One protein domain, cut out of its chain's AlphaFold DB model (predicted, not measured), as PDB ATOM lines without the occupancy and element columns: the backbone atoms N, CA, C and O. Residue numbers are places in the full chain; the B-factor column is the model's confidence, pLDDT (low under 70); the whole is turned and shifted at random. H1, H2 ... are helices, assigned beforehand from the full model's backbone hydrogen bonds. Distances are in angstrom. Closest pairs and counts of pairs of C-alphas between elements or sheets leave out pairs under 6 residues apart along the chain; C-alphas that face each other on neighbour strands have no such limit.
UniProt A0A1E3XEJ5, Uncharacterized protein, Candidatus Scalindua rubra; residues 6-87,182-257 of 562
ATOM      1  N   GLN A   6      37.558 -29.791 -18.465       84.00
ATOM      2  CA  GLN A   6      36.890 -30.848 -19.223       84.00
ATOM      3  C   GLN A   6      36.174 -31.845 -18.308       84.00
ATOM      4  O   GLN A   6      35.017 -32.167 -18.573       84.00
ATOM      5  N   ASP A   7      36.824 -32.285 -17.227       87.19
ATOM      6  CA  ASP A   7      36.217 -33.205 -16.258       87.19
ATOM      7  C   ASP A   7      35.008 -32.542 -15.588       87.19
ATOM      8  O   ASP A   7      33.930 -33.128 -15.530       87.19
ATOM      9  N   PHE A   8      35.140 -31.269 -15.198       92.25
ATOM     10  CA  PHE A   8      34.023 -30.497 -14.649       92.25
ATOM     11  C   PHE A   8      32.826 -30.437 -15.612       92.25
ATOM     12  O   PHE A   8      31.681 -30.663 -15.211       92.25
ATOM     13  N   GLY A   9      33.087 -30.152 -16.893       93.25
ATOM     14  CA  GLY A   9      32.055 -30.102 -17.925       93.25
ATOM     15  C   GLY A   9      31.362 -31.451 -18.142       93.25
ATOM     16  O   GLY A   9      30.135 -31.496 -18.233       93.25
ATOM     17  N   ALA A  10      32.122 -32.546 -18.178       93.62
ATOM     18  CA  ALA A  10      31.591 -33.900 -18.340       93.62
ATOM     19  C   ALA A  10      30.650 -34.284 -17.185       93.62
ATOM     20  O   ALA A  10      29.496 -34.663 -17.431       93.62
ATOM     21  N   THR A  11      31.097 -34.086 -15.942       95.19
ATOM     22  CA  THR A  11      30.301 -34.343 -14.738       95.19
ATOM     23  C   THR A  11      29.018 -33.508 -14.739       95.19
ATOM     24  O   THR A  11      27.926 -34.027 -14.487       95.19
ATOM     25  N   LEU A  12      29.107 -32.217 -15.086       96.44
ATOM     26  CA  LEU A  12      27.943 -31.330 -15.157       96.44
ATOM     27  C   LEU A  12      26.920 -31.793 -16.206       96.44
ATOM     28  O   LEU A  12      25.721 -31.779 -15.928       96.44
ATOM     29  N   ILE A  13      27.372 -32.226 -17.389       97.19
ATOM     30  CA  ILE A  13      26.496 -32.720 -18.465       97.19
ATOM     31  C   ILE A  13      25.761 -33.992 -18.035       97.19
ATOM     32  O   ILE A  13      24.552 -34.093 -18.253       97.19
ATOM     33  N   ILE A  14      26.454 -34.944 -17.401       97.19
ATOM     34  CA  ILE A  14      25.824 -36.168 -16.875       97.19
ATOM     35  C   ILE A  14      24.745 -35.802 -15.859       97.19
ATOM     36  O   ILE A  14      23.617 -36.288 -15.941       97.19
ATOM     37  N   GLY A  15      25.068 -34.896 -14.940       97.06
ATOM     38  CA  GLY A  15      24.130 -34.379 -13.956       97.06
ATOM     39  C   GLY A  15      22.893 -33.732 -14.569       97.06
ATOM     40  O   GLY A  15      21.766 -34.089 -14.226       97.06
ATOM     41  N   ALA A  16      23.097 -32.818 -15.517       96.62
ATOM     42  CA  ALA A  16      22.015 -32.146 -16.227       96.62
ATOM     43  C   ALA A  16      21.121 -33.142 -16.977       96.62
ATOM     44  O   ALA A  16      19.897 -33.033 -16.917       96.62
ATOM     45  N   TYR A  17      21.710 -34.151 -17.622       97.50
ATOM     46  CA  TYR A  17      20.966 -35.205 -18.310       97.50
ATOM     47  C   TYR A  17      20.050 -35.990 -17.360       97.50
ATOM     48  O   TYR A  17      18.885 -36.221 -17.684       97.50
ATOM     49  N   VAL A  18      20.532 -36.336 -16.161       97.25
ATOM     50  CA  VAL A  18      19.721 -37.006 -15.128       97.25
ATOM     51  C   VAL A  18      18.582 -36.105 -14.668       97.25
ATOM     52  O   VAL A  18      17.436 -36.547 -14.629       97.25
ATOM     53  N   VAL A  19      18.883 -34.850 -14.323       95.81
ATOM     54  CA  VAL A  19      17.895 -33.903 -13.784       95.81
ATOM     55  C   VAL A  19      16.782 -33.649 -14.799       95.81
ATOM     56  O   VAL A  19      15.608 -33.807 -14.462       95.81
ATOM     57  N   ILE A  20      17.138 -33.356 -16.052       94.75
ATOM     58  CA  ILE A  20      16.175 -33.145 -17.144       94.75
ATOM     59  C   ILE A  20      15.379 -34.427 -17.414       94.75
ATOM     60  O   ILE A  20      14.160 -34.375 -17.584       94.75
ATOM     61  N   GLY A  21      16.042 -35.588 -17.426       95.75
ATOM     62  CA  GLY A  21      15.391 -36.881 -17.623       95.75
ATOM     63  C   GLY A  21      14.346 -37.167 -16.545       95.75
ATOM     64  O   GLY A  21      13.203 -37.486 -16.863       95.75
ATOM     65  N   VAL A  22      14.699 -36.994 -15.271       95.38
ATOM     66  CA  VAL A  22      13.780 -37.190 -14.141       95.38
ATOM     67  C   VAL A  22      12.635 -36.181 -14.177       95.38
ATOM     68  O   VAL A  22      11.484 -36.570 -13.982       95.38
ATOM     69  N   GLU A  23      12.907 -34.910 -14.466       93.38
ATOM     70  CA  GLU A  23      11.865 -33.889 -14.583       93.38
ATOM     71  C   GLU A  23      10.864 -34.212 -15.701       93.38
ATOM     72  O   GLU A  23       9.650 -34.149 -15.482       93.38
ATOM     73  N   LEU A  24      11.352 -34.643 -16.866       93.62
ATOM     74  CA  LEU A  24      10.510 -35.084 -17.975       93.62
ATOM     75  C   LEU A  24       9.602 -36.252 -17.562       93.62
ATOM     76  O   LEU A  24       8.406 -36.252 -17.871       93.62
ATOM     77  N   LEU A  25      10.143 -37.229 -16.830       94.31
ATOM     78  CA  LEU A  25       9.362 -38.356 -16.315       94.31
ATOM     79  C   LEU A  25       8.307 -37.892 -15.306       94.31
ATOM     80  O   LEU A  25       7.142 -38.285 -15.403       94.31
ATOM     81  N   LEU A  26       8.665 -37.006 -14.377       92.94
ATOM     82  CA  LEU A  26       7.720 -36.474 -13.398       92.94
ATOM     83  C   LEU A  26       6.578 -35.700 -14.063       92.94
ATOM     84  O   LEU A  26       5.409 -35.884 -13.709       92.94
ATOM     85  N   TYR A  27       6.890 -34.908 -15.085       91.56
ATOM     86  CA  TYR A  27       5.888 -34.201 -15.871       91.56
ATOM     87  C   TYR A  27       4.918 -35.168 -16.566       91.56
ATOM     88  O   TYR A  27       3.700 -34.988 -16.503       91.56
ATOM     89  N   ILE A  28       5.421 -36.241 -17.176       90.06
ATOM     90  CA  ILE A  28       4.589 -37.176 -17.950       90.06
ATOM     91  C   ILE A  28       3.678 -38.023 -17.065       90.06
ATOM     92  O   ILE A  28       2.495 -38.206 -17.388       90.06
ATOM     93  N   PHE A  29       4.203 -38.542 -15.955       90.75
ATOM     94  CA  PHE A  29       3.458 -39.460 -15.093       90.75
ATOM     95  C   PHE A  29       2.596 -38.741 -14.050       90.75
ATOM     96  O   PHE A  29       1.487 -39.204 -13.755       90.75
ATOM     97  N   PHE A  30       3.047 -37.591 -13.543       89.75
ATOM     98  CA  PHE A  30       2.395 -36.882 -12.437       89.75
ATOM     99  C   PHE A  30       1.858 -35.497 -12.815       89.75
ATOM    100  O   PHE A  30       1.137 -34.896 -12.022       89.75
ATOM    101  N   GLY A  31       2.151 -34.986 -14.017       87.75
ATOM    102  CA  GLY A  31       1.727 -33.643 -14.437       87.75
ATOM    103  C   GLY A  31       2.401 -32.520 -13.645       87.75
ATOM    104  O   GLY A  31       1.937 -31.384 -13.664       87.75
ATOM    105  N   THR A  32       3.467 -32.836 -12.908       83.31
ATOM    106  CA  THR A  32       4.198 -31.884 -12.075       83.31
ATOM    107  C   THR A  32       5.401 -31.351 -12.833       83.31
ATOM    108  O   THR A  32       6.248 -32.129 -13.255       83.31
ATOM    109  N   ASN A  33       5.495 -30.029 -12.958       78.19
ATOM    110  CA  ASN A  33       6.702 -29.352 -13.413       78.19
ATOM    111  C   ASN A  33       7.454 -28.858 -12.165       78.19
ATOM    112  O   ASN A  33       6.916 -28.054 -11.395       78.19
ATOM    113  N   LEU A  34       8.628 -29.433 -11.891       69.38
ATOM    114  CA  LEU A  34       9.374 -29.166 -10.658       69.38
ATOM    115  C   LEU A  34      10.027 -27.787 -10.726       69.38
ATOM    116  O   LEU A  34       9.963 -27.037  -9.747       69.38
ATOM    117  N   TYR A  35      10.550 -27.426 -11.900       66.38
ATOM    118  CA  TYR A  35      11.142 -26.120 -12.161       66.38
ATOM    119  C   TYR A  35      10.129 -24.986 -11.956       66.38
ATOM    120  O   TYR A  35      10.396 -24.021 -11.238       66.38
ATOM    121  N   PHE A  36       8.901 -25.166 -12.453       56.53
ATOM    122  CA  PHE A  36       7.831 -24.174 -12.300       56.53
ATOM    123  C   PHE A  36       7.389 -23.979 -10.835       56.53
ATOM    124  O   PHE A  36       6.949 -22.899 -10.444       56.53
ATOM    125  N   ARG A  37       7.526 -25.004  -9.980       61.50
ATOM    126  CA  ARG A  37       7.213 -24.883  -8.542       61.50
ATOM    127  C   ARG A  37       8.304 -24.171  -7.740       61.50
ATOM    128  O   ARG A  37       7.977 -23.570  -6.717       61.50
ATOM    129  N   LEU A  38       9.562 -24.221  -8.180       59.88
ATOM    130  CA  LEU A  38      10.665 -23.475  -7.560       59.88
ATOM    131  C   LEU A  38      10.590 -21.977  -7.894       59.88
ATOM    132  O   LEU A  38      10.832 -21.151  -7.015       59.88
ATOM    133  N   GLU A  39      10.172 -21.633  -9.113       53.69
ATOM    134  CA  GLU A  39      10.029 -20.246  -9.581       53.69
ATOM    135  C   GLU A  39       8.858 -19.498  -8.907       53.69
ATOM    136  O   GLU A  39       8.943 -18.301  -8.651       53.69
ATOM    137  N   ILE A  40       7.790 -20.206  -8.518       51.34
ATOM    138  CA  ILE A  40       6.598 -19.593  -7.899       51.34
ATOM    139  C   ILE A  40       6.763 -19.312  -6.395       51.34
ATOM    140  O   ILE A  40       6.037 -18.482  -5.844       51.34
ATOM    141  N   ARG A  41       7.694 -19.974  -5.692       53.59
ATOM    142  CA  ARG A  41       7.726 -19.922  -4.216       53.59
ATOM    143  C   ARG A  41       8.776 -18.984  -3.616       53.59
ATOM    144  O   ARG A  41       8.634 -18.624  -2.452       53.59
ATOM    145  N   ASN A  42       9.788 -18.553  -4.372       53.97
ATOM    146  CA  ASN A  42      10.935 -17.837  -3.811       53.97
ATOM    147  C   ASN A  42      11.269 -16.541  -4.566       53.97
ATOM    148  O   ASN A  42      11.545 -16.561  -5.758       53.97
ATOM    149  N   LYS A  43      11.365 -15.422  -3.827       60.12
ATOM    150  CA  LYS A  43      11.942 -14.128  -4.259       60.12
ATOM    151  C   LYS A  43      13.467 -14.199  -4.515       60.12
ATOM    152  O   LYS A  43      14.179 -13.235  -4.239       60.12
ATOM    153  N   LEU A  44      14.006 -15.338  -4.951       60.97
ATOM    154  CA  LEU A  44      15.419 -15.424  -5.323       60.97
ATOM    155  C   LEU A  44      15.619 -14.772  -6.693       60.97
ATOM    156  O   LEU A  44      14.819 -14.952  -7.609       60.97
ATOM    157  N   THR A  45      16.706 -14.016  -6.837       73.00
ATOM    158  CA  THR A  45      17.103 -13.470  -8.139       73.00
ATOM    159  C   THR A  45      17.364 -14.614  -9.125       73.00
ATOM    160  O   THR A  45      17.887 -15.662  -8.737       73.00
ATOM    161  N   GLN A  46      17.037 -14.418 -10.405       74.81
ATOM    162  CA  GLN A  46      17.233 -15.434 -11.450       74.81
ATOM    163  C   GLN A  46      18.663 -16.011 -11.456       74.81
ATOM    164  O   GLN A  46      18.844 -17.210 -11.647       74.81
ATOM    165  N   LEU A  47      19.670 -15.185 -11.145       77.31
ATOM    166  CA  LEU A  47      21.076 -15.593 -11.091       77.31
ATOM    167  C   LEU A  47      21.359 -16.647 -10.005       77.31
ATOM    168  O   LEU A  47      22.044 -17.636 -10.261       77.31
ATOM    169  N   SER A  48      20.799 -16.475  -8.806       81.69
ATOM    170  CA  SER A  48      20.982 -17.428  -7.704       81.69
ATOM    171  C   SER A  48      20.316 -18.784  -7.965       81.69
ATOM    172  O   SER A  48      20.861 -19.818  -7.586       81.69
ATOM    173  N   THR A  49      19.181 -18.801  -8.669       81.06
ATOM    174  CA  THR A  49      18.491 -20.046  -9.043       81.06
ATOM    175  C   THR A  49      19.295 -20.841 -10.071       81.06
ATOM    176  O   THR A  49      19.455 -22.052  -9.917       81.06
ATOM    177  N   VAL A  50      19.866 -20.167 -11.076       85.69
ATOM    178  CA  VAL A  50      20.732 -20.809 -12.079       85.69
ATOM    179  C   VAL A  50      21.992 -21.380 -11.426       85.69
ATOM    180  O   VAL A  50      22.348 -22.527 -11.693       85.69
ATOM    181  N   GLY A  51      22.634 -20.630 -10.524       89.06
ATOM    182  CA  GLY A  51      23.810 -21.109  -9.792       89.06
ATOM    183  C   GLY A  51      23.529 -22.366  -8.959       89.06
ATOM    184  O   GLY A  51      24.289 -23.332  -9.024       89.06
ATOM    185  N   LEU A  52      22.405 -22.392  -8.232       88.44
ATOM    186  CA  LEU A  52      21.981 -23.564  -7.457       88.44
ATOM    187  C   LEU A  52      21.664 -24.771  -8.346       88.44
ATOM    188  O   LEU A  52      22.019 -25.892  -7.988       88.44
ATOM    189  N   LEU A  53      21.038 -24.557  -9.507       88.75
ATOM    190  CA  LEU A  53      20.757 -25.633 -10.459       88.75
ATOM    191  C   LEU A  53      22.048 -26.239 -11.017       88.75
ATOM    192  O   LEU A  53      22.173 -27.459 -11.057       88.75
ATOM    193  N   ILE A  54      23.017 -25.407 -11.409       93.50
ATOM    194  CA  ILE A  54      24.320 -25.876 -11.903       93.50
ATOM    195  C   ILE A  54      25.034 -26.689 -10.817       93.50
ATOM    196  O   ILE A  54      25.505 -27.791 -11.097       93.50
ATOM    197  N   ALA A  55      25.060 -26.195  -9.575       94.19
ATOM    198  CA  ALA A  55      25.656 -26.914  -8.449       94.19
ATOM    199  C   ALA A  55      24.947 -28.252  -8.173       94.19
ATOM    200  O   ALA A  55      25.605 -29.264  -7.931       94.19
ATOM    201  N   PHE A  56      23.613 -28.278  -8.254       94.50
ATOM    202  CA  PHE A  56      22.825 -29.496  -8.076       94.50
ATOM    203  C   PHE A  56      23.084 -30.516  -9.189       94.50
ATOM    204  O   PHE A  56      23.353 -31.679  -8.894       94.50
ATOM    205  N   CYS A  57      23.076 -30.087 -10.455       95.81
ATOM    206  CA  CYS A  57      23.447 -30.935 -11.586       95.81
ATOM    207  C   CYS A  57      24.852 -31.505 -11.383       95.81
ATOM    208  O   CYS A  57      25.023 -32.716 -11.437       95.81
ATOM    209  N   PHE A  58      25.841 -30.673 -11.057       95.69
ATOM    210  CA  PHE A  58      27.203 -31.141 -10.805       95.69
ATOM    211  C   PHE A  58      27.268 -32.200  -9.687       95.69
ATOM    212  O   PHE A  58      27.881 -33.250  -9.872       95.69
ATOM    213  N   ALA A  59      26.572 -31.986  -8.565       96.50
ATOM    214  CA  ALA A  59      26.505 -32.956  -7.469       96.50
ATOM    215  C   ALA A  59      25.881 -34.297  -7.897       96.50
ATOM    216  O   ALA A  59      26.415 -35.359  -7.571       96.50
ATOM    217  N   ILE A  60      24.784 -34.264  -8.660       97.06
ATOM    218  CA  ILE A  60      24.167 -35.474  -9.226       97.06
ATOM    219  C   ILE A  60      25.116 -36.163 -10.211       97.06
ATOM    220  O   ILE A  60      25.228 -37.388 -10.189       97.06
ATOM    221  N   GLY A  61      25.835 -35.394 -11.029       96.38
ATOM    222  CA  GLY A  61      26.863 -35.894 -11.937       96.38
ATOM    223  C   GLY A  61      27.926 -36.708 -11.208       96.38
ATOM    224  O   GLY A  61      28.133 -37.871 -11.545       96.38
ATOM    225  N   MET A  62      28.515 -36.145 -10.146       95.19
ATOM    226  CA  MET A  62      29.529 -36.833  -9.334       95.19
ATOM    227  C   MET A  62      29.000 -38.141  -8.737       95.19
ATOM    228  O   MET A  62      29.688 -39.162  -8.750       95.19
ATOM    229  N   LEU A  63      27.761 -38.131  -8.230       96.19
ATOM    230  CA  LEU A  63      27.126 -39.333  -7.684       96.19
ATOM    231  C   LEU A  63      26.936 -40.411  -8.754       96.19
ATOM    232  O   LEU A  63      27.185 -41.586  -8.484       96.19
ATOM    233  N   MET A  64      26.507 -40.033  -9.961       96.38
ATOM    234  CA  MET A  64      26.308 -40.984 -11.056       96.38
ATOM    235  C   MET A  64      27.626 -41.542 -11.585       96.38
ATOM    236  O   MET A  64      27.710 -42.743 -11.844       96.38
ATOM    237  N   GLU A  65      28.662 -40.715 -11.706       93.94
ATOM    238  CA  GLU A  65      30.004 -41.171 -12.078       93.94
ATOM    239  C   GLU A  65      30.546 -42.160 -11.039       93.94
ATOM    240  O   GLU A  65      30.919 -43.283 -11.394       93.94
ATOM    241  N   GLY A  66      30.477 -41.811  -9.751       92.88
ATOM    242  CA  GLY A  66      30.890 -42.687  -8.653       92.88
ATOM    243  C   GLY A  66      30.123 -44.011  -8.632       92.88
ATOM    244  O   GLY A  66      30.731 -45.081  -8.574       92.88
ATOM    245  N   ALA A  67      28.794 -43.964  -8.760       92.38
ATOM    246  CA  ALA A  67      27.963 -45.164  -8.831       92.38
ATOM    247  C   ALA A  67      28.307 -46.024 -10.054       92.38
ATOM    248  O   ALA A  67      28.393 -47.246  -9.938       92.38
ATOM    249  N   SER A  68      28.549 -45.403 -11.211       93.50
ATOM    250  CA  SER A  68      28.914 -46.120 -12.433       93.50
ATOM    251  C   SER A  68      30.239 -46.872 -12.289       93.50
ATOM    252  O   SER A  68      30.323 -48.028 -12.701       93.50
ATOM    253  N   ASN A  69      31.232 -46.268 -11.627       88.44
ATOM    254  CA  ASN A  69      32.519 -46.904 -11.350       88.44
ATOM    255  C   ASN A  69      32.332 -48.104 -10.418       88.44
ATOM    256  O   ASN A  69      32.771 -49.204 -10.735       88.44
ATOM    257  N   VAL A  70      31.586 -47.930  -9.321       89.00
ATOM    258  CA  VAL A  70      31.315 -49.014  -8.363       89.00
ATOM    259  C   VAL A  70      30.555 -50.167  -9.018       89.00
ATOM    260  O   VAL A  70      30.911 -51.323  -8.803       89.00
ATOM    261  N   ILE A  71      29.524 -49.881  -9.820       87.19
ATOM    262  CA  ILE A  71      28.736 -50.916 -10.506       87.19
ATOM    263  C   ILE A  71      29.626 -51.707 -11.459       87.19
ATOM    264  O   ILE A  71      29.593 -52.938 -11.447       87.19
ATOM    265  N   VAL A  72      30.436 -51.018 -12.263       84.00
ATOM    266  CA  VAL A  72      31.294 -51.689 -13.238       84.00
ATOM    267  C   VAL A  72      32.409 -52.460 -12.549       84.00
ATOM    268  O   VAL A  72      32.598 -53.615 -12.903       84.00
ATOM    269  N   ASP A  73      33.088 -51.900 -11.549       79.88
ATOM    270  CA  ASP A  73      34.237 -52.538 -10.895       79.88
ATOM    271  C   ASP A  73      33.854 -53.664  -9.933       79.88
ATOM    272  O   ASP A  73      34.454 -54.742  -9.975       79.88
ATOM    273  N   LYS A  74      32.825 -53.469  -9.100       81.25
ATOM    274  CA  LYS A  74      32.429 -54.450  -8.075       81.25
ATOM    275  C   LYS A  74      31.796 -55.703  -8.675       81.25
ATOM    276  O   LYS A  74      31.924 -56.791  -8.119       81.25
ATOM    277  N   TYR A  75      31.127 -55.564  -9.814       79.12
ATOM    278  CA  TYR A  75      30.322 -56.629 -10.404       79.12
ATOM    279  C   TYR A  75      30.843 -57.080 -11.784       79.12
ATOM    280  O   TYR A  75      30.100 -57.695 -12.547       79.12
ATOM    281  N   LYS A  76      32.140 -56.878 -12.092       68.44
ATOM    282  CA  LYS A  76      32.790 -57.319 -13.355       68.44
ATOM    283  C   LYS A  76      32.540 -58.793 -13.720       68.44
ATOM    284  O   LYS A  76      32.578 -59.155 -14.897       68.44
ATOM    285  N   LYS A  77      32.307 -59.660 -12.725       69.75
ATOM    286  CA  LYS A  77      32.057 -61.101 -12.920       69.75
ATOM    287  C   LYS A  77      30.610 -61.431 -13.308       69.75
ATOM    288  O   LYS A  77      30.354 -62.550 -13.746       69.75
ATOM    289  N   ASP A  78      29.675 -60.490 -13.178       78.19
ATOM    290  CA  ASP A  78      28.270 -60.729 -13.490       78.19
ATOM    291  C   ASP A  78      28.029 -60.687 -15.008       78.19
ATOM    292  O   ASP A  78      28.369 -59.730 -15.713       78.19
ATOM    293  N   LYS A  79      27.411 -61.746 -15.534       81.44
ATOM    294  CA  LYS A  79      27.033 -61.859 -16.946       81.44
ATOM    295  C   LYS A  79      26.078 -60.737 -17.364       81.44
ATOM    296  O   LYS A  79      26.139 -60.305 -18.513       81.44
ATOM    297  N   LEU A  80      25.245 -60.246 -16.442       80.06
ATOM    298  CA  LEU A  80      24.228 -59.231 -16.712       80.06
ATOM    299  C   LEU A  80      24.842 -57.850 -16.982       80.06
ATOM    300  O   LEU A  80      24.396 -57.130 -17.877       80.06
ATOM    301  N   ILE A  81      25.926 -57.502 -16.292       81.00
ATOM    302  CA  ILE A  81      26.632 -56.233 -16.526       81.00
ATOM    303  C   ILE A  81      27.419 -56.279 -17.828       81.00
ATOM    304  O   ILE A  81      27.385 -55.317 -18.591       81.00
ATOM    305  N   ASN A  82      28.019 -57.428 -18.142       80.44
ATOM    306  CA  ASN A  82      28.707 -57.645 -19.417       80.44
ATOM    307  C   ASN A  82      27.762 -57.533 -20.635       80.44
ATOM    308  O   ASN A  82      28.207 -57.265 -21.753       80.44
ATOM    309  N   THR A  83      26.449 -57.713 -20.439       86.75
ATOM    310  CA  THR A  83      25.441 -57.413 -21.469       86.75
ATOM    311  C   THR A  83      25.148 -55.923 -21.631       86.75
ATOM    312  O   THR A  83      24.811 -55.519 -22.746       86.75
ATOM    313  N   LEU A  84      25.284 -55.118 -20.573       90.06
ATOM    314  CA  LEU A  84      25.049 -53.669 -20.605       90.06
ATOM    315  C   LEU A  84      26.255 -52.920 -21.174       90.06
ATOM    316  O   LEU A  84      26.105 -52.090 -22.067       90.06
ATOM    317  N   LEU A  85      27.456 -53.251 -20.704       91.38
ATOM    318  CA  LEU A  85      28.709 -52.703 -21.206       91.38
ATOM    319  C   LEU A  85      29.687 -53.841 -21.518       91.38
ATOM    320  O   LEU A  85      29.778 -54.794 -20.748       91.38
ATOM    321  N   PRO A  86      30.419 -53.771 -22.643       90.50
ATOM    322  CA  PRO A  86      31.461 -54.749 -22.933       90.50
ATOM    323  C   PRO A  86      32.541 -54.716 -21.847       90.50
ATOM    324  O   PRO A  86      32.914 -53.649 -21.370       90.50
ATOM    325  N   SER A  87      33.063 -55.884 -21.466       89.69
ATOM    326  CA  SER A  87      34.144 -55.935 -20.484       89.69
ATOM    327  C   SER A  87      35.450 -55.418 -21.078       89.69
ATOM    328  O   SER A  87      35.833 -55.800 -22.186       89.69
ATOM    329  N   GLU A 182      55.731 -41.497 -19.527       75.56
ATOM    330  CA  GLU A 182      56.152 -40.594 -20.591       75.56
ATOM    331  C   GLU A 182      55.191 -39.394 -20.663       75.56
ATOM    332  O   GLU A 182      54.005 -39.588 -20.963       75.56
ATOM    333  N   PRO A 183      55.663 -38.151 -20.427       75.19
ATOM    334  CA  PRO A 183      54.799 -36.967 -20.367       75.19
ATOM    335  C   PRO A 183      53.915 -36.797 -21.607       75.19
ATOM    336  O   PRO A 183      52.723 -36.531 -21.495       75.19
ATOM    337  N   ASN A 184      54.481 -37.053 -22.792       79.56
ATOM    338  CA  ASN A 184      53.784 -36.900 -24.070       79.56
ATOM    339  C   ASN A 184      52.614 -37.879 -24.242       79.56
ATOM    340  O   ASN A 184      51.646 -37.561 -24.926       79.56
ATOM    341  N   TYR A 185      52.692 -39.070 -23.641       85.81
ATOM    342  CA  TYR A 185      51.650 -40.090 -23.770       85.81
ATOM    343  C   TYR A 185      50.626 -40.025 -22.638       85.81
ATOM    344  O   TYR A 185      49.467 -40.403 -22.827       85.81
ATOM    345  N   TYR A 186      51.041 -39.541 -21.466       82.50
ATOM    346  CA  TYR A 186      50.172 -39.405 -20.303       82.50
ATOM    347  C   TYR A 186      48.957 -38.519 -20.597       82.50
ATOM    348  O   TYR A 186      47.826 -38.959 -20.383       82.50
ATOM    349  N   ASP A 187      49.170 -37.311 -21.127       82.94
ATOM    350  CA  ASP A 187      48.089 -36.343 -21.357       82.94
ATOM    351  C   ASP A 187      47.058 -36.853 -22.368       82.94
ATOM    352  O   ASP A 187      45.845 -36.721 -22.176       82.94
ATOM    353  N   GLU A 188      47.533 -37.503 -23.428       88.62
ATOM    354  CA  GLU A 188      46.676 -38.069 -24.460       88.62
ATOM    355  C   GLU A 188      45.826 -39.228 -23.924       88.62
ATOM    356  O   GLU A 188      44.607 -39.252 -24.117       88.62
ATOM    357  N   LEU A 189      46.443 -40.183 -23.224       87.88
ATOM    358  CA  LEU A 189      45.711 -41.308 -22.644       87.88
ATOM    359  C   LEU A 189      44.757 -40.848 -21.536       87.88
ATOM    360  O   LEU A 189      43.645 -41.371 -21.438       87.88
ATOM    361  N   LYS A 190      45.141 -39.846 -20.737       87.94
ATOM    362  CA  LYS A 190      44.262 -39.223 -19.739       87.94
ATOM    363  C   LYS A 190      43.021 -38.628 -20.404       87.94
ATOM    364  O   LYS A 190      41.909 -38.880 -19.945       87.94
ATOM    365  N   HIS A 191      43.189 -37.917 -21.517       89.62
ATOM    366  CA  HIS A 191      42.068 -37.353 -22.266       89.62
ATOM    367  C   HIS A 191      41.106 -38.433 -22.800       89.62
ATOM    368  O   HIS A 191      39.887 -38.278 -22.708       89.62
ATOM    369  N   ILE A 192      41.627 -39.555 -23.309       91.25
ATOM    370  CA  ILE A 192      40.790 -40.693 -23.734       91.25
ATOM    371  C   ILE A 192      40.073 -41.320 -22.531       91.25
ATOM    372  O   ILE A 192      38.877 -41.600 -22.600       91.25
ATOM    373  N   GLN A 193      40.762 -41.480 -21.398       91.62
ATOM    374  CA  GLN A 193      40.173 -42.027 -20.174       91.62
ATOM    375  C   GLN A 193      38.985 -41.187 -19.680       91.62
ATOM    376  O   GLN A 193      37.978 -41.758 -19.254       91.62
ATOM    377  N   THR A 194      39.053 -39.856 -19.782       90.00
ATOM    378  CA  THR A 194      37.917 -38.974 -19.467       90.00
ATOM    379  C   THR A 194      36.717 -39.260 -20.381       90.00
ATOM    380  O   THR A 194      35.593 -39.382 -19.890       90.00
ATOM    381  N   LYS A 195      36.921 -39.467 -21.692       94.62
ATOM    382  CA  LYS A 195      35.835 -39.836 -22.629       94.62
ATOM    383  C   LYS A 195      35.232 -41.208 -22.327       94.62
ATOM    384  O   LYS A 195      34.010 -41.368 -22.384       94.62
ATOM    385  N   ILE A 196      36.067 -42.185 -21.978       94.38
ATOM    386  CA  ILE A 196      35.631 -43.524 -21.554       94.38
ATOM    387  C   ILE A 196      34.728 -43.414 -20.324       94.38
ATOM    388  O   ILE A 196      33.615 -43.943 -20.322       94.38
ATOM    389  N   ASN A 197      35.171 -42.687 -19.296       91.88
ATOM    390  CA  ASN A 197      34.400 -42.503 -18.067       91.88
ATOM    391  C   ASN A 197      33.059 -41.815 -18.356       91.88
ATOM    392  O   ASN A 197      32.014 -42.323 -17.952       91.88
ATOM    393  N   PHE A 198      33.078 -40.731 -19.135       95.19
ATOM    394  CA  PHE A 198      31.873 -40.000 -19.520       95.19
ATOM    395  C   PHE A 198      30.859 -40.897 -20.249       95.19
ATOM    396  O   PHE A 198      29.700 -41.001 -19.843       95.19
ATOM    397  N   THR A 199      31.290 -41.593 -21.304       96.12
ATOM    398  CA  THR A 199      30.413 -42.447 -22.127       96.12
ATOM    399  C   THR A 199      29.867 -43.644 -21.351       96.12
ATOM    400  O   THR A 199      28.692 -43.997 -21.511       96.12
ATOM    401  N   ARG A 200      30.674 -44.220 -20.451       95.38
ATOM    402  CA  ARG A 200      30.254 -45.261 -19.505       95.38
ATOM    403  C   ARG A 200      29.127 -44.776 -18.599       95.38
ATOM    404  O   ARG A 200      28.070 -45.411 -18.550       95.38
ATOM    405  N   SER A 201      29.329 -43.662 -17.898       95.56
ATOM    406  CA  SER A 201      28.336 -43.111 -16.971       95.56
ATOM    407  C   SER A 201      27.059 -42.707 -17.707       95.56
ATOM    408  O   SER A 201      25.964 -43.071 -17.283       95.56
ATOM    409  N   PHE A 202      27.183 -42.062 -18.868       94.38
ATOM    410  CA  PHE A 202      26.049 -41.650 -19.698       94.38
ATOM    411  C   PHE A 202      25.202 -42.839 -20.187       94.38
ATOM    412  O   PHE A 202      23.964 -42.803 -20.162       94.38
ATOM    413  N   SER A 203      25.860 -43.936 -20.575       96.56
ATOM    414  CA  SER A 203      25.205 -45.177 -20.998       96.56
ATOM    415  C   SER A 203      24.445 -45.860 -19.853       96.56
ATOM    416  O   SER A 203      23.298 -46.281 -20.036       96.56
ATOM    417  N   LEU A 204      25.042 -45.935 -18.659       95.62
ATOM    418  CA  LEU A 204      24.422 -46.566 -17.488       95.62
ATOM    419  C   LEU A 204      23.267 -45.740 -16.917       95.62
ATOM    420  O   LEU A 204      22.219 -46.300 -16.589       95.62
ATOM    421  N   VAL A 205      23.416 -44.415 -16.868       96.81
ATOM    422  CA  VAL A 205      22.335 -43.500 -16.473       96.81
ATOM    423  C   VAL A 205      21.125 -43.663 -17.390       96.81
ATOM    424  O   VAL A 205      19.993 -43.691 -16.914       96.81
ATOM    425  N   SER A 206      21.337 -43.834 -18.694       97.62
ATOM    426  CA  SER A 206      20.233 -44.017 -19.643       97.62
ATOM    427  C   SER A 206      19.430 -45.292 -19.362       97.62
ATOM    428  O   SER A 206      18.202 -45.261 -19.379       97.62
ATOM    429  N   ILE A 207      20.094 -46.397 -19.009       97.19
ATOM    430  CA  ILE A 207      19.408 -47.629 -18.580       97.19
ATOM    431  C   ILE A 207      18.674 -47.430 -17.255       97.19
ATOM    432  O   ILE A 207      17.537 -47.879 -17.115       97.19
ATOM    433  N   LEU A 208      19.277 -46.721 -16.301       96.12
ATOM    434  CA  LEU A 208      18.611 -46.393 -15.043       96.12
ATOM    435  C   LEU A 208      17.321 -45.594 -15.290       96.12
ATOM    436  O   LEU A 208      16.282 -45.919 -14.718       96.12
ATOM    437  N   LEU A 209      17.350 -44.608 -16.189       97.25
ATOM    438  CA  LEU A 209      16.168 -43.830 -16.564       97.25
ATOM    439  C   LEU A 209      15.095 -44.688 -17.254       97.25
ATOM    440  O   LEU A 209      13.908 -44.489 -16.991       97.25
ATOM    441  N   VAL A 210      15.470 -45.686 -18.064       97.81
ATOM    442  CA  VAL A 210      14.518 -46.681 -18.601       97.81
ATOM    443  C   VAL A 210      13.845 -47.455 -17.467       97.81
ATOM    444  O   VAL A 210      12.620 -47.565 -17.453       97.81
ATOM    445  N   LEU A 211      14.614 -47.945 -16.491       96.62
ATOM    446  CA  LEU A 211      14.069 -48.679 -15.344       96.62
ATOM    447  C   LEU A 211      13.106 -47.811 -14.526       96.62
ATOM    448  O   LEU A 211      11.996 -48.248 -14.224       96.62
ATOM    449  N   VAL A 212      13.480 -46.561 -14.238       96.81
ATOM    450  CA  VAL A 212      12.605 -45.596 -13.549       96.81
ATOM    451  C   VAL A 212      11.326 -45.347 -14.353       96.81
ATOM    452  O   VAL A 212      10.236 -45.330 -13.784       96.81
ATOM    453  N   THR A 213      11.431 -45.229 -15.679       96.50
ATOM    454  CA  THR A 213      10.273 -45.048 -16.569       96.50
ATOM    455  C   THR A 213       9.315 -46.238 -16.500       96.50
ATOM    456  O   THR A 213       8.103 -46.044 -16.398       96.50
ATOM    457  N   ILE A 214       9.842 -47.467 -16.512       95.31
ATOM    458  CA  ILE A 214       9.047 -48.699 -16.394       95.31
ATOM    459  C   ILE A 214       8.357 -48.762 -15.026       95.31
ATOM    460  O   ILE A 214       7.165 -49.062 -14.961       95.31
ATOM    461  N   ILE A 215       9.067 -48.425 -13.946       95.44
ATOM    462  CA  ILE A 215       8.504 -48.389 -12.588       95.44
ATOM    463  C   ILE A 215       7.371 -47.359 -12.506       95.44
ATOM    464  O   ILE A 215       6.281 -47.678 -12.032       95.44
ATOM    465  N   PHE A 216       7.580 -46.141 -13.009       94.75
ATOM    466  CA  PHE A 216       6.549 -45.100 -13.005       94.75
ATOM    467  C   PHE A 216       5.336 -45.495 -13.849       94.75
ATOM    468  O   PHE A 216       4.200 -45.265 -13.430       94.75
ATOM    469  N   ALA A 217       5.553 -46.145 -14.995       91.75
ATOM    470  CA  ALA A 217       4.474 -46.692 -15.806       91.75
ATOM    471  C   ALA A 217       3.678 -47.771 -15.066       91.75
ATOM    472  O   ALA A 217       2.449 -47.696 -15.060       91.75
ATOM    473  N   ALA A 218       4.348 -48.704 -14.389       90.81
ATOM    474  CA  ALA A 218       3.695 -49.754 -13.609       90.81
ATOM    475  C   ALA A 218       2.863 -49.184 -12.448       90.81
ATOM    476  O   ALA A 218       1.727 -49.606 -12.237       90.81
ATOM    477  N   VAL A 219       3.393 -48.185 -11.732       91.38
ATOM    478  CA  VAL A 219       2.688 -47.518 -10.623       91.38
ATOM    479  C   VAL A 219       1.494 -46.706 -11.127       91.38
ATOM    480  O   VAL A 219       0.424 -46.717 -10.517       91.38
ATOM    481  N   ARG A 220       1.652 -45.976 -12.238       88.69
ATOM    482  CA  ARG A 220       0.650 -45.004 -12.694       88.69
ATOM    483  C   ARG A 220      -0.451 -45.607 -13.562       88.69
ATOM    484  O   ARG A 220      -1.560 -45.058 -13.578       88.69
ATOM    485  N   TYR A 221      -0.148 -46.680 -14.286       86.19
ATOM    486  CA  TYR A 221      -1.032 -47.303 -15.268       86.19
ATOM    487  C   TYR A 221      -1.236 -48.802 -14.988       86.19
ATOM    488  O   TYR A 221      -0.869 -49.631 -15.822       86.19
ATOM    489  N   PRO A 222      -1.850 -49.187 -13.852       78.25
ATOM    490  CA  PRO A 222      -2.236 -50.578 -13.642       78.25
ATOM    491  C   PRO A 222      -3.215 -51.031 -14.741       78.25
ATOM    492  O   PRO A 222      -4.051 -50.245 -15.200       78.25
ATOM    493  N   SER A 223      -3.090 -52.298 -15.147       66.06
ATOM    494  CA  SER A 223      -3.496 -52.927 -16.422       66.06
ATOM    495  C   SER A 223      -4.941 -52.746 -16.932       66.06
ATOM    496  O   SER A 223      -5.278 -53.298 -17.972       66.06
ATOM    497  N   ALA A 224      -5.805 -51.984 -16.260       56.09
ATOM    498  CA  ALA A 224      -7.232 -51.883 -16.571       56.09
ATOM    499  C   ALA A 224      -7.708 -50.526 -17.140       56.09
ATOM    500  O   ALA A 224      -8.882 -50.418 -17.489       56.09
ATOM    501  N   LYS A 225      -6.877 -49.466 -17.224       62.53
ATOM    502  CA  LYS A 225      -7.357 -48.108 -17.607       62.53
ATOM    503  C   LYS A 225      -6.376 -47.243 -18.423       62.53
ATOM    504  O   LYS A 225      -6.196 -46.059 -18.125       62.53
ATOM    505  N   ILE A 226      -5.757 -47.768 -19.482       71.25
ATOM    506  CA  ILE A 226      -4.994 -46.924 -20.428       71.25
ATOM    507  C   ILE A 226      -5.934 -46.393 -21.523       71.25
ATOM    508  O   ILE A 226      -5.918 -46.861 -22.653       71.25
ATOM    509  N   ASN A 227      -6.747 -45.381 -21.205       78.12
ATOM    510  CA  ASN A 227      -7.603 -44.715 -22.205       78.12
ATOM    511  C   ASN A 227      -6.885 -43.578 -22.960       78.12
ATOM    512  O   ASN A 227      -7.482 -42.924 -23.808       78.12
ATOM    513  N   ASN A 228      -5.611 -43.304 -22.653       84.25
ATOM    514  CA  ASN A 228      -4.865 -42.185 -23.231       84.25
ATOM    515  C   ASN A 228      -3.675 -42.674 -24.068       84.25
ATOM    516  O   ASN A 228      -2.525 -42.642 -23.622       84.25
ATOM    517  N   PHE A 229      -3.971 -43.108 -25.297       86.25
ATOM    518  CA  PHE A 229      -2.991 -43.598 -26.273       86.25
ATOM    519  C   PHE A 229      -1.818 -42.627 -26.484       86.25
ATOM    520  O   PHE A 229      -0.670 -43.053 -26.576       86.25
ATOM    521  N   ARG A 230      -2.073 -41.311 -26.461       88.19
ATOM    522  CA  ARG A 230      -1.032 -40.283 -26.617       88.19
ATOM    523  C   ARG A 230       0.022 -40.347 -25.507       88.19
ATOM    524  O   ARG A 230       1.207 -40.231 -25.797       88.19
ATOM    525  N   LYS A 231      -0.389 -40.545 -24.248       86.50
ATOM    526  CA  LYS A 231       0.554 -40.667 -23.121       86.50
ATOM    527  C   LYS A 231       1.362 -41.957 -23.194       86.50
ATOM    528  O   LYS A 231       2.560 -41.923 -22.944       86.50
ATOM    529  N   LEU A 232       0.724 -43.064 -23.577       88.56
ATOM    530  CA  LEU A 232       1.424 -44.330 -23.798       88.56
ATOM    531  C   LEU A 232       2.484 -44.187 -24.898       88.56
ATOM    532  O   LEU A 232       3.630 -44.579 -24.698       88.56
ATOM    533  N   TRP A 233       2.128 -43.558 -26.021       91.25
ATOM    534  CA  TRP A 233       3.058 -43.298 -27.118       91.25
ATOM    535  C   TRP A 233       4.247 -42.433 -26.685       91.25
ATOM    536  O   TRP A 233       5.386 -42.763 -26.989       91.25
ATOM    537  N   MET A 234       4.013 -41.374 -25.902       91.81
ATOM    538  CA  MET A 234       5.099 -40.551 -25.350       91.81
ATOM    539  C   MET A 234       6.058 -41.355 -24.462       91.81
ATOM    540  O   MET A 234       7.270 -41.186 -24.578       91.81
ATOM    541  N   VAL A 235       5.535 -42.239 -23.603       92.81
ATOM    542  CA  VAL A 235       6.366 -43.125 -22.769       92.81
ATOM    543  C   VAL A 235       7.211 -44.045 -23.648       92.81
ATOM    544  O   VAL A 235       8.413 -44.153 -23.421       92.81
ATOM    545  N   ILE A 236       6.622 -44.646 -24.686       93.75
ATOM    546  CA  ILE A 236       7.350 -45.491 -25.645       93.75
ATOM    547  C   ILE A 236       8.463 -44.694 -26.337       93.75
ATOM    548  O   ILE A 236       9.595 -45.167 -26.394       93.75
ATOM    549  N   CYS A 237       8.180 -43.476 -26.810       95.69
ATOM    550  CA  CYS A 237       9.182 -42.620 -27.448       95.69
ATOM    551  C   CYS A 237      10.351 -42.282 -26.512       95.69
ATOM    552  O   CYS A 237      11.496 -42.277 -26.955       95.69
ATOM    553  N   ILE A 238      10.088 -42.024 -25.229       95.00
ATOM    554  CA  ILE A 238      11.137 -41.705 -24.247       95.00
ATOM    555  C   ILE A 238      11.962 -42.928 -23.881       95.00
ATOM    556  O   ILE A 238      13.187 -42.844 -23.850       95.00
ATOM    557  N   VAL A 239      11.315 -44.075 -23.664       96.50
ATOM    558  CA  VAL A 239      12.029 -45.340 -23.454       96.50
ATOM    559  C   VAL A 239      12.921 -45.632 -24.659       96.50
ATOM    560  O   VAL A 239      14.097 -45.933 -24.484       96.50
ATOM    561  N   PHE A 240      12.400 -45.471 -25.876       97.38
ATOM    562  CA  PHE A 240      13.183 -45.632 -27.098       97.38
ATOM    563  C   PHE A 240      14.357 -44.646 -27.167       97.38
ATOM    564  O   PHE A 240      15.467 -45.059 -27.488       97.38
ATOM    565  N   ALA A 241      14.148 -43.374 -26.816       97.06
ATOM    566  CA  ALA A 241      15.210 -42.372 -26.789       97.06
ATOM    567  C   ALA A 241      16.324 -42.742 -25.794       97.06
ATOM    568  O   ALA A 241      17.495 -42.731 -26.166       97.06
ATOM    569  N   PHE A 242      15.987 -43.144 -24.565       97.94
ATOM    570  CA  PHE A 242      16.986 -43.577 -23.583       97.94
ATOM    571  C   PHE A 242      17.708 -44.862 -24.004       97.94
ATOM    572  O   PHE A 242      18.923 -44.967 -23.834       97.94
ATOM    573  N   ILE A 243      17.001 -45.821 -24.605       97.69
ATOM    574  CA  ILE A 243      17.612 -47.035 -25.162       97.69
ATOM    575  C   ILE A 243      18.585 -46.677 -26.295       97.69
ATOM    576  O   ILE A 243      19.699 -47.198 -26.334       97.69
ATOM    577  N   LEU A 244      18.202 -45.768 -27.193       97.75
ATOM    578  CA  LEU A 244      19.061 -45.298 -28.277       97.75
ATOM    579  C   LEU A 244      20.330 -44.637 -27.729       97.75
ATOM    580  O   LEU A 244      21.432 -44.972 -28.166       97.75
ATOM    581  N   VAL A 245      20.190 -43.756 -26.734       97.06
ATOM    582  CA  VAL A 245      21.331 -43.121 -26.062       97.06
ATOM    583  C   VAL A 245      22.236 -44.164 -25.403       97.06
ATOM    584  O   VAL A 245      23.454 -44.084 -25.549       97.06
ATOM    585  N   HIS A 246      21.670 -45.181 -24.746       97.12
ATOM    586  CA  HIS A 246      22.445 -46.287 -24.186       97.12
ATOM    587  C   HIS A 246      23.248 -47.035 -25.260       97.12
ATOM    588  O   HIS A 246      24.442 -47.269 -25.073       97.12
ATOM    589  N   PHE A 247      22.633 -47.386 -26.393       96.88
ATOM    590  CA  PHE A 247      23.324 -48.098 -27.471       96.88
ATOM    591  C   PHE A 247      24.446 -47.269 -28.096       96.88
ATOM    592  O   PHE A 247      25.538 -47.800 -28.313       96.88
ATOM    593  N   ILE A 248      24.212 -45.975 -28.333       96.88
ATOM    594  CA  ILE A 248      25.247 -45.054 -28.817       96.88
ATOM    595  C   ILE A 248      26.369 -44.952 -27.780       96.88
ATOM    596  O   ILE A 248      27.529 -45.169 -28.117       96.88
ATOM    597  N   GLY A 249      26.038 -44.707 -26.509       96.00
ATOM    598  CA  GLY A 249      27.019 -44.609 -25.428       96.00
ATOM    599  C   GLY A 249      27.845 -45.884 -25.268       96.00
ATOM    600  O   GLY A 249      29.061 -45.816 -25.138       96.00
ATOM    601  N   ARG A 250      27.215 -47.059 -25.368       95.56
ATOM    602  CA  ARG A 250      27.892 -48.364 -25.353       95.56
ATOM    603  C   ARG A 250      28.838 -48.538 -26.541       95.56
ATOM    604  O   ARG A 250      29.927 -49.086 -26.371       95.56
ATOM    605  N   PHE A 251      28.424 -48.118 -27.735       96.81
ATOM    606  CA  PHE A 251      29.256 -48.184 -28.936       96.81
ATOM    607  C   PHE A 251      30.482 -47.274 -28.812       96.81
ATOM    608  O   PHE A 251      31.601 -47.738 -29.028       96.81
ATOM    609  N   VAL A 252      30.283 -46.018 -28.400       96.50
ATOM    610  CA  VAL A 252      31.376 -45.054 -28.209       96.50
ATOM    611  C   VAL A 252      32.305 -45.507 -27.083       96.50
ATOM    612  O   VAL A 252      33.513 -45.494 -27.273       96.50
ATOM    613  N   PHE A 253      31.771 -46.008 -25.964       96.06
ATOM    614  CA  PHE A 253      32.575 -46.597 -24.888       96.06
ATOM    615  C   PHE A 253      33.488 -47.712 -25.412       96.06
ATOM    616  O   PHE A 253      34.690 -47.689 -25.168       96.06
ATOM    617  N   LYS A 254      32.936 -48.663 -26.186       95.88
ATOM    618  CA  LYS A 254      33.736 -49.742 -26.785       95.88
ATOM    619  C   LYS A 254      34.842 -49.181 -27.680       95.88
ATOM    620  O   LYS A 254      35.964 -49.673 -27.631       95.88
ATOM    621  N   TRP A 255      34.515 -48.194 -28.514       96.38
ATOM    622  CA  TRP A 255      35.474 -47.570 -29.420       96.38
ATOM    623  C   TRP A 255      36.612 -46.902 -28.649       96.38
ATOM    624  O   TRP A 255      37.774 -47.191 -28.919       96.38
ATOM    625  N   GLU A 256      36.294 -46.015 -27.709       96.69
ATOM    626  CA  GLU A 256      37.292 -45.249 -26.954       96.69
ATOM    627  C   GLU A 256      38.196 -46.177 -26.131       96.69
ATOM    628  O   GLU A 256      39.410 -45.992 -26.124       96.69
ATOM    629  N   GLU A 257      37.645 -47.236 -25.531       95.44
ATOM    630  CA  GLU A 257      38.435 -48.259 -24.831       95.44
ATOM    631  C   GLU A 257      39.383 -49.004 -25.793       95.44
ATOM    632  O   GLU A 257      40.551 -49.224 -25.478       95.44
TER     633      GLU A 257
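What this domain is: This is residues 6 to 87 and 182 to 257 of the 562 residues of an uncharacterized protein of Candidatus Scalindua rubra (UniProt A0A1E3XEJ5). Three long helices, H1, H5 and H6, lie side by side as a bundle, and H3 crosses H1 and H5. Residues 182 to 190, 40 to 48 and 222 to 230 stick out. The printed part has 158 residues, with six named helices, H1 to H6 in order along the chain, which hold 135 of them, and no named strand; its class is all helix, and it is only just loose, close to compact, with a radius of gyration of the C-alphas of 18.3 A and spans of 61 by 45 by 24 A.

Where its parts are: H1, residues 6 to 30, begins at C-alpha 6 (36.890, -30.848, -19.223) and is 35.7 A long. H2 is 34 to 41, H3 46 to 74 (42.0 A), H4 79 to 84, H5 183 to 220 (55.3 A). H6, 229 to 257 (41.7 A), ends at C-alpha 257 (38.435, -48.259, -24.831).

How they stand to each other: H5, the hub, touches H1 (closest C-alphas Ile 14 and Phe 202, 6.2 A; shallow tilt of 8 degrees, the same way). H5 and H6, a hairpin, touch (Ser 203 and His 246, 4.4 A; 22 degrees, opposite ways). H3 touches H1 with residues 54 to 65 alone (Gly 15 and Gly 61, 3.7 A), about perpendicular at 81 degrees. Every O i to N i+4 pair is within hydrogen-bond range in H1, H3, H4 and H6; H2 has 3 of 4, H5 32 of 34.

The domain as a whole: Residues 88 to 181 are not printed; C-alphas 87 and 182 are 26.8 A apart. No link printed whole is long. Residues 34 to 44, 76 to 77 and 223 to 225 have pLDDT under 70.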